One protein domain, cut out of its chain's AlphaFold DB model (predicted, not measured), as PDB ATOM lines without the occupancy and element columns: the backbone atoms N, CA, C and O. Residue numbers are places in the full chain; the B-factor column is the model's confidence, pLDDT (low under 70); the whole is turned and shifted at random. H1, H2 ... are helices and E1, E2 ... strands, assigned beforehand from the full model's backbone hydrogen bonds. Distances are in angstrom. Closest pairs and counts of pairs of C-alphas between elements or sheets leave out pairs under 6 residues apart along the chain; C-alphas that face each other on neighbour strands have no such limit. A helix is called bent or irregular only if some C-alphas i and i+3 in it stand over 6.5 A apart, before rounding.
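AT A GLANCE: This is residues 141 to 206 of the 284 residues of the protein "DDE_3 domain-containing protein" of Zopfia rhizophila CBS 207.26 (UniProt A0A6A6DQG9). A small parallel sheet of two short strands, E1 and E2, has one face covered by the second arm of a long, bent helix, H1, which runs along the domain's length. H2 packs on the first arm of H1, and short H3 comes near both arms. The printed part has 66 residues, mostly helix, in the order H1, E1, H2, H3, E2. It is compact, with a radius of gyration of the C-alphas of 12.1 A, yet elongated, spanning 42 by 25 by 17 A.

HOW THE PARTS SIT: Look first at E1, residues 173 to 175, and E2, residues 200 to 202, parallel at 23 degrees; N 175 and O 201 are within hydrogen-bond range at 2.8 A. With H2, residues 181 to 189, and H3, residues 192 to 195, between them, they form a strand-helix-strand unit, two parallel neighbour strands joined through helices, with a right-handed crossover. H1, residues 146 to 169, was assigned as one helix by its hydrogen bonds but is bent: C-alphas 156 and 159 are 7.1 A apart. Its arms, H1a and H1b, stand at a shallow tilt of 33 degrees, only just short of steep. H1a is itself irregular, with C-alphas 152 and 155 6.9 A apart. From H1b, the closest C-alphas to E2 are those of Lys 163 and Ile 200, 6.3 A. H1a and H2 touch at Trp 146 and Ala 182, their closest C-alphas, 4.0 A, at a steep tilt of 62 degrees. H3 is close but not clearly touching H1a, where the closest C-alphas, of Tyr 155 and Gly 193, are 6.4 A apart. Every O i to N i+4 pair is within range in H1b and H2, but 5 of 7 in H1a; H3 is too short for one.

IN THESE COORDINATES: Find C-alpha 146 at (10.668, 21.126, -27.413), where H1a, residues 146 to 156, begins its 14.4 A. H1b, residues 159 to 169, runs 15.4 A, and H2 12.2 A. E2 ends at C-alpha 202, (13.766, 28.206, -13.967).

THE WHOLE: The C-alphas farthest apart, of Lys 141 and Gly 170, are 42.4 A apart. The printed part has no cut, and the four links between elements are tight. Residues 141 to 142 have pLDDT under 70.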
ATOM      1  N   LYS A 141      14.949  18.299 -39.751       53.47
ATOM      2  CA  LYS A 141      16.195  17.820 -40.373       53.47
ATOM      3  C   LYS A 141      17.149  17.241 -39.309       53.47
ATOM      4  O   LYS A 141      18.347  17.494 -39.360       53.47
ATOM      5  N   GLY A 142      16.614  16.522 -38.316       58.31
ATOM      6  CA  GLY A 142      17.355  15.951 -37.187       58.31
ATOM      7  C   GLY A 142      17.648  16.910 -36.023       58.31
ATOM      8  O   GLY A 142      18.506  16.597 -35.203       58.31
ATOM      9  N   GLY A 143      16.977  18.066 -35.949       73.00
ATOM     10  CA  GLY A 143      17.087  18.993 -34.814       73.00
ATOM     11  C   GLY A 143      16.368  18.491 -33.554       73.00
ATOM     12  O   GLY A 143      15.509  17.613 -33.631       73.00
ATOM     13  N   VAL A 144      16.719  19.050 -32.395       87.00
ATOM     14  CA  VAL A 144      16.028  18.794 -31.121       87.00
ATOM     15  C   VAL A 144      14.850  19.760 -31.007       87.00
ATOM     16  O   VAL A 144      15.046  20.972 -31.072       87.00
ATOM     17  N   ASP A 145      13.638  19.230 -30.866       90.75
ATOM     18  CA  ASP A 145      12.431  20.022 -30.618       90.75
ATOM     19  C   ASP A 145      12.078  20.065 -29.125       90.75
ATOM     20  O   ASP A 145      12.718  19.425 -28.288       90.75
ATOM     21  N   TRP A 146      11.060  20.857 -28.792       92.19
ATOM     22  CA  TRP A 146      10.668  21.126 -27.413       92.19
ATOM     23  C   TRP A 146      10.241  19.861 -26.653       92.19
ATOM     24  O   TRP A 146      10.600  19.709 -25.486       92.19
ATOM     25  N   ILE A 147       9.504  18.942 -27.290       93.31
ATOM     26  CA  ILE A 147       8.986  17.753 -26.603       93.31
ATOM     27  C   ILE A 147      10.097  16.742 -26.389       93.31
ATOM     28  O   ILE A 147      10.249  16.210 -25.293       93.31
ATOM     29  N   ARG A 148      10.957  16.552 -27.394       93.44
ATOM     30  CA  ARG A 148      12.142  15.719 -27.245       93.44
ATOM     31  C   ARG A 148      13.052  16.271 -26.155       93.44
ATOM     32  O   ARG A 148      13.554  15.500 -25.341       93.44
ATOM     33  N   TYR A 149      13.238  17.590 -26.103       94.56
ATOM     34  CA  TYR A 149      14.002  18.240 -25.042       94.56
ATOM     35  C   TYR A 149      13.393  17.990 -23.659       94.56
ATOM     36  O   TYR A 149      14.091  17.544 -22.747       94.56
ATOM     37  N   ARG A 150      12.082  18.192 -23.513       94.50
ATOM     38  CA  ARG A 150      11.362  17.985 -22.254       94.50
ATOM     39  C   ARG A 150      11.471  16.549 -21.743       94.50
ATOM     40  O   ARG A 150      11.922  16.340 -20.618       94.50
ATOM     41  N   GLU A 151      11.126  15.580 -22.588       94.50
ATOM     42  CA  GLU A 151      11.078  14.160 -22.216       94.50
ATOM     43  C   GLU A 151      12.470  13.533 -22.068       94.50
ATOM     44  O   GLU A 151      12.636  12.564 -21.334       94.50
ATOM     45  N   THR A 152      13.499  14.083 -22.726       94.88
ATOM     46  CA  THR A 152      14.861  13.512 -22.689       94.88
ATOM     47  C   THR A 152      15.783  14.213 -21.694       94.88
ATOM     48  O   THR A 152      16.724  13.588 -21.193       94.88
ATOM     49  N   ILE A 153      15.580  15.507 -21.434       95.81
ATOM     50  CA  ILE A 153      16.475  16.334 -20.612       95.81
ATOM     51  C   ILE A 153      15.767  16.845 -19.368       95.81
ATOM     52  O   ILE A 153      16.208  16.527 -18.265       95.81
ATOM     53  N   LEU A 154      14.694  17.621 -19.526       95.06
ATOM     54  CA  LEU A 154      14.104  18.357 -18.408       95.06
ATOM     55  C   LEU A 154      13.598  17.411 -17.317       95.06
ATOM     56  O   LEU A 154      14.071  17.467 -16.181       95.06
ATOM     57  N   TYR A 155      12.701  16.498 -17.684       94.62
ATOM     58  CA  TYR A 155      12.069  15.576 -16.744       94.62
ATOM     59  C   TYR A 155      13.013  14.510 -16.178       94.62
ATOM     60  O   TYR A 155      13.033  14.352 -14.958       94.62
ATOM     61  N   PRO A 156      13.809  13.783 -16.985       95.31
ATOM     62  CA  PRO A 156      14.604  12.679 -16.448       95.31
ATOM     63  C   PRO A 156      15.978  13.093 -15.907       95.31
ATOM     64  O   PRO A 156      16.584  12.314 -15.176       95.31
ATOM     65  N   LYS A 157      16.515  14.264 -16.284       96.38
ATOM     66  CA  LYS A 157      17.904  14.642 -15.957       96.38
ATOM     67  C   LYS A 157      17.981  15.943 -15.175       96.38
ATOM     68  O   LYS A 157      18.468  15.936 -14.051       96.38
ATOM     69  N   LEU A 158      17.523  17.051 -15.756       95.75
ATOM     70  CA  LEU A 158      17.770  18.381 -15.203       95.75
ATOM     71  C   LEU A 158      17.000  18.621 -13.901       95.75
ATOM     72  O   LEU A 158      17.618  18.982 -12.903       95.75
ATOM     73  N   TYR A 159      15.683  18.396 -13.878       95.12
ATOM     74  CA  TYR A 159      14.879  18.666 -12.679       95.12
ATOM     75  C   TYR A 159      15.180  17.724 -11.515       95.12
ATOM     76  O   TYR A 159      15.318  18.229 -10.401       95.12
ATOM     77  N   PRO A 160      15.348  16.402 -11.716       95.19
ATOM     78  CA  PRO A 160      15.776  15.519 -10.636       95.19
ATOM     79  C   PRO A 160      17.135  15.926 -10.063       95.19
ATOM     80  O   PRO A 160      17.287  16.004  -8.849       95.19
ATOM     81  N   TRP A 161      18.102  16.257 -10.923       96.38
ATOM     82  CA  TRP A 161      19.433  16.671 -10.482       96.38
ATOM     83  C   TRP A 161      19.419  18.010  -9.731       96.38
ATOM     84  O   TRP A 161      20.049  18.132  -8.683       96.38
ATOM     85  N   ALA A 162      18.659  18.998 -10.211       95.81
ATOM     86  CA  ALA A 162      18.481  20.271  -9.515       95.81
ATOM     87  C   ALA A 162      17.803  20.083  -8.150       95.81
ATOM     88  O   ALA A 162      18.251  20.650  -7.154       95.81
ATOM     89  N   LYS A 163      16.765  19.242  -8.079       95.31
ATOM     90  CA  LYS A 163      16.080  18.926  -6.821       95.31
ATOM     91  C   LYS A 163      17.011  18.216  -5.838       95.31
ATOM     92  O   LYS A 163      17.027  18.566  -4.666       95.31
ATOM     93  N   GLN A 164      17.853  17.307  -6.322       95.81
ATOM     94  CA  GLN A 164      18.884  16.669  -5.507       95.81
ATOM     95  C   GLN A 164      19.890  17.691  -4.940       95.81
ATOM     96  O   GLN A 164      20.318  17.557  -3.797       95.81
ATOM     97  N   ILE A 165      20.273  18.725  -5.703       95.81
ATOM     98  CA  ILE A 165      21.120  19.822  -5.188       95.81
ATOM     99  C   ILE A 165      20.417  20.559  -4.059       95.81
ATOM    100  O   ILE A 165      21.028  20.789  -3.014       95.81
ATOM    101  N   HIS A 166      19.146  20.897  -4.254       95.62
ATOM    102  CA  HIS A 166      18.354  21.538  -3.216       95.62
ATOM    103  C   HIS A 166      18.297  20.685  -1.941       95.62
ATOM    104  O   HIS A 166      18.628  21.178  -0.866       95.62
ATOM    105  N   ASP A 167      17.965  19.401  -2.070       95.69
ATOM    106  CA  ASP A 167      17.755  18.501  -0.931       95.69
ATOM    107  C   ASP A 167      19.028  18.260  -0.116       95.69
ATOM    108  O   ASP A 167      18.979  18.183   1.109       95.69
ATOM    109  N   GLU A 168      20.183  18.183  -0.777       95.88
ATOM    110  CA  GLU A 168      21.463  17.950  -0.100       95.88
ATOM    111  C   GLU A 168      22.064  19.220   0.512       95.88
ATOM    112  O   GLU A 168      22.777  19.146   1.511       95.88
ATOM    113  N   THR A 169      21.830  20.387  -0.095       95.19
ATOM    114  CA  THR A 169      22.484  21.642   0.323       95.19
ATOM    115  C   THR A 169      21.576  22.571   1.123       95.19
ATOM    116  O   THR A 169      22.065  23.527   1.728       95.19
ATOM    117  N   GLY A 170      20.260  22.354   1.079       95.25
ATOM    118  CA  GLY A 170      19.241  23.274   1.588       95.25
ATOM    119  C   GLY A 170      19.150  24.597   0.817       95.25
ATOM    120  O   GLY A 170      18.371  25.473   1.193       95.25
ATOM    121  N   ARG A 171      19.941  24.785  -0.249       93.94
ATOM    122  CA  ARG A 171      19.963  26.025  -1.035       93.94
ATOM    123  C   ARG A 171      18.889  25.997  -2.105       93.94
ATOM    124  O   ARG A 171      18.588  24.954  -2.676       93.94
ATOM    125  N   PHE A 172      18.335  27.163  -2.403       94.81
ATOM    126  CA  PHE A 172      17.433  27.314  -3.536       94.81
ATOM    127  C   PHE A 172      18.224  27.247  -4.851       94.81
ATOM    128  O   PHE A 172      19.275  27.881  -4.972       94.81
ATOM    129  N   VAL A 173      17.744  26.469  -5.822       94.94
ATOM    130  CA  VAL A 173      18.461  26.212  -7.080       94.94
ATOM    131  C   VAL A 173      17.793  26.946  -8.235       94.94
ATOM    132  O   VAL A 173      16.664  26.648  -8.615       94.94
ATOM    133  N   HIS A 174      18.535  27.870  -8.838       93.44
ATOM    134  CA  HIS A 174      18.118  28.577 -10.043       93.44
ATOM    135  C   HIS A 174      18.685  27.888 -11.286       93.44
ATOM    136  O   HIS A 174      19.899  27.814 -11.478       93.44
ATOM    137  N   ILE A 175      17.796  27.385 -12.133       93.81
ATOM    138  CA  ILE A 175      18.108  26.776 -13.422       93.81
ATOM    139  C   ILE A 175      18.130  27.877 -14.478       93.81
ATOM    140  O   ILE A 175      17.192  28.668 -14.594       93.81
ATOM    141  N   VAL A 176      19.202  27.893 -15.264       91.62
ATOM    142  CA  VAL A 176      19.438  28.852 -16.341       91.62
ATOM    143  C   VAL A 176      19.635  28.100 -17.652       91.62
ATOM    144  O   VAL A 176      20.440  27.171 -17.722       91.62
ATOM    145  N   GLU A 177      18.924  28.533 -18.692       90.19
ATOM    146  CA  GLU A 177      19.015  28.016 -20.059       90.19
ATOM    147  C   GLU A 177      18.997  29.192 -21.047       90.19
ATOM    148  O   GLU A 177      18.485  30.263 -20.730       90.19
ATOM    149  N   ASP A 178      19.557  29.011 -22.245       86.44
ATOM    150  CA  ASP A 178      19.432  30.000 -23.317       86.44
ATOM    151  C   ASP A 178      18.032  29.967 -23.951       86.44
ATOM    152  O   ASP A 178      17.310  28.970 -23.895       86.44
ATOM    153  N   ASN A 179      17.660  31.055 -24.629       85.38
ATOM    154  CA  ASN A 179      16.341  31.209 -25.255       85.38
ATOM    155  C   ASN A 179      16.243  30.495 -26.616       85.38
ATOM    156  O   ASN A 179      15.645  31.010 -27.563       85.38
ATOM    157  N   ALA A 180      16.860  29.320 -26.761       85.81
ATOM    158  CA  ALA A 180      16.635  28.489 -27.936       85.81
ATOM    159  C   ALA A 180      15.145  28.115 -28.001       85.81
ATOM    160  O   ALA A 180      14.557  27.732 -26.992       85.81
ATOM    161  N   GLY A 181      14.523  28.167 -29.185       85.88
ATOM    162  CA  GLY A 181      13.066  27.980 -29.301       85.88
ATOM    163  C   GLY A 181      12.547  26.648 -28.733       85.88
ATOM    164  O   GLY A 181      11.428  26.581 -28.226       85.88
ATOM    165  N   ALA A 182      13.369  25.591 -28.756       88.25
ATOM    166  CA  ALA A 182      13.050  24.326 -28.093       88.25
ATOM    167  C   ALA A 182      13.022  24.460 -26.560       88.25
ATOM    168  O   ALA A 182      12.115  23.918 -25.933       88.25
ATOM    169  N   HIS A 183      13.971  25.190 -25.969       88.56
ATOM    170  CA  HIS A 183      14.050  25.420 -24.527       88.56
ATOM    171  C   HIS A 183      12.909  26.313 -24.049       88.56
ATOM    172  O   HIS A 183      12.238  25.956 -23.091       88.56
ATOM    173  N   GLU A 184      12.618  27.415 -24.745       89.00
ATOM    174  CA  GLU A 184      11.548  28.345 -24.360       89.00
ATOM    175  C   GLU A 184      10.182  27.644 -24.330       89.00
ATOM    176  O   GLU A 184       9.460  27.663 -23.327       89.00
ATOM    177  N   LYS A 185       9.853  26.928 -25.412       89.62
ATOM    178  CA  LYS A 185       8.596  26.186 -25.500       89.62
ATOM    179  C   LYS A 185       8.541  25.033 -24.498       89.62
ATOM    180  O   LYS A 185       7.502  24.828 -23.872       89.62
ATOM    181  N   ALA A 186       9.647  24.317 -24.290       90.81
ATOM    182  CA  ALA A 186       9.714  23.263 -23.285       90.81
ATOM    183  C   ALA A 186       9.565  23.828 -21.865       90.81
ATOM    184  O   ALA A 186       8.781  23.285 -21.096       90.81
ATOM    185  N   LYS A 187      10.226  24.943 -21.525       89.06
ATOM    186  CA  LYS A 187      10.118  25.644 -20.235       89.06
ATOM    187  C   LYS A 187       8.671  26.030 -19.930       89.06
ATOM    188  O   LYS A 187       8.222  25.794 -18.806       89.06
ATOM    189  N   ARG A 188       7.957  26.570 -20.927       87.88
ATOM    190  CA  ARG A 188       6.527  26.929 -20.859       87.88
ATOM    191  C   ARG A 188       5.636  25.706 -20.622       87.88
ATOM    192  O   ARG A 188       4.729  25.756 -19.801       87.88
ATOM    193  N   LEU A 189       5.895  24.606 -21.332       87.31
ATOM    194  CA  LEU A 189       5.058  23.395 -21.337       87.31
ATOM    195  C   LEU A 189       5.488  22.314 -20.328       87.31
ATOM    196  O   LEU A 189       4.955  21.207 -20.351       87.31
ATOM    197  N   SER A 190       6.459  22.611 -19.464       86.62
ATOM    198  CA  SER A 190       6.982  21.702 -18.431       86.62
ATOM    199  C   SER A 190       6.675  22.168 -17.010       86.62
ATOM    200  O   SER A 190       7.279  21.671 -16.061       86.62
ATOM    201  N   TRP A 191       5.734  23.109 -16.858       83.25
ATOM    202  CA  TRP A 191       5.268  23.612 -15.562       83.25
ATOM    203  C   TRP A 191       4.946  22.479 -14.579       83.25
ATOM    204  O   TRP A 191       5.456  22.480 -13.464       83.25
ATOM    205  N   GLU A 192       4.174  21.478 -15.013       80.50
ATOM    206  CA  GLU A 192       3.760  20.351 -14.165       80.50
ATOM    207  C   GLU A 192       4.957  19.580 -13.598       80.50
ATOM    208  O   GLU A 192       4.952  19.214 -12.428       80.50
ATOM    209  N   GLY A 193       6.022  19.404 -14.387       77.81
ATOM    210  CA  GLY A 193       7.240  18.731 -13.935       77.81
ATOM    211  C   GLY A 193       8.111  19.555 -12.985       77.81
ATOM    212  O   GLY A 193       9.171  19.076 -12.592       77.81
ATOM    213  N   ARG A 194       7.713  20.783 -12.635       82.12
ATOM    214  CA  ARG A 194       8.359  21.601 -11.594       82.12
ATOM    215  C   ARG A 194       7.411  21.991 -10.462       82.12
ATOM    216  O   ARG A 194       7.889  22.285  -9.376       82.12
ATOM    217  N   ALA A 195       6.099  21.988 -10.696       79.69
ATOM    218  CA  ALA A 195       5.097  22.460  -9.740       79.69
ATOM    219  C   ALA A 195       5.138  21.722  -8.387       79.69
ATOM    220  O   ALA A 195       4.849  22.311  -7.351       79.69
ATOM    221  N   ASP A 196       5.530  20.449  -8.391       77.94
ATOM    222  CA  ASP A 196       5.689  19.588  -7.212       77.94
ATOM    223  C   ASP A 196       7.105  19.628  -6.595       77.94
ATOM    224  O   ASP A 196       7.340  19.059  -5.528       77.94
ATOM    225  N   ARG A 197       8.067  20.292  -7.246       83.31
ATOM    226  CA  ARG A 197       9.480  20.341  -6.842       83.31
ATOM    227  C   ARG A 197       9.790  21.683  -6.196       83.31
ATOM    228  O   ARG A 197      10.347  22.579  -6.825       83.31
ATOM    229  N   SER A 198       9.467  21.809  -4.912       87.75
ATOM    230  CA  SER A 198       9.905  22.961  -4.122       87.75
ATOM    231  C   SER A 198      11.438  23.085  -4.115       87.75
ATOM    232  O   SER A 198      12.164  22.092  -4.210       87.75
ATOM    233  N   GLY A 199      11.926  24.325  -4.022       91.94
ATOM    234  CA  GLY A 199      13.356  24.615  -3.899       91.94
ATOM    235  C   GLY A 199      14.132  24.728  -5.212       91.94
ATOM    236  O   GLY A 199      15.336  24.988  -5.169       91.94
ATOM    237  N   ILE A 200      13.466  24.575  -6.363       94.00
ATOM    238  CA  ILE A 200      14.048  24.849  -7.683       94.00
ATOM    239  C   ILE A 200      13.188  25.852  -8.459       94.00
ATOM    240  O   ILE A 200      11.963  25.845  -8.340       94.00
ATOM    241  N   ASP A 201      13.817  26.675  -9.294       91.88
ATOM    242  CA  ASP A 201      13.127  27.579 -10.223       91.88
ATOM    243  C   ASP A 201      13.879  27.698 -11.551       91.88
ATOM    244  O   ASP A 201      15.101  27.564 -11.583       91.88
ATOM    245  N   VAL A 202      13.163  27.962 -12.646       91.12
ATOM    246  CA  VAL A 202      13.766  28.206 -13.967       91.12
ATOM    247  C   VAL A 202      13.671  29.687 -14.295       91.12
ATOM    248  O   VAL A 202      12.601  30.205 -14.619       91.12
ATOM    249  N   VAL A 203      14.821  30.351 -14.289       88.75
ATOM    250  CA  VAL A 203      14.929  31.804 -14.422       88.75
ATOM    251  C   VAL A 203      14.710  32.239 -15.871       88.75
ATOM    252  O   VAL A 203      15.005  31.503 -16.817       88.75
ATOM    253  N   ASP A 204      14.127  33.422 -16.062       85.94
ATOM    254  CA  ASP A 204      14.066  34.066 -17.375       85.94
ATOM    255  C   ASP A 204      15.440  34.608 -17.756       85.94
ATOM    256  O   ASP A 204      16.070  35.349 -17.000       85.94
ATOM    257  N   TRP A 205      15.916  34.221 -18.936       86.50
ATOM    258  CA  TRP A 205      17.245  34.584 -19.392       86.50
ATOM    259  C   TRP A 205      17.185  35.704 -20.433       86.50
ATOM    260  O   TRP A 205      16.346  35.651 -21.339       86.50
ATOM    261  N   PRO A 206      18.057  36.724 -20.355       84.38
ATOM    262  CA  PRO A 206      18.101  37.758 -21.375       84.38
ATOM    263  C   PRO A 206      18.506  37.168 -22.740       84.38
ATOM    264  O   PRO A 206      19.424  36.342 -22.822       84.38
TER     265      PRO A 206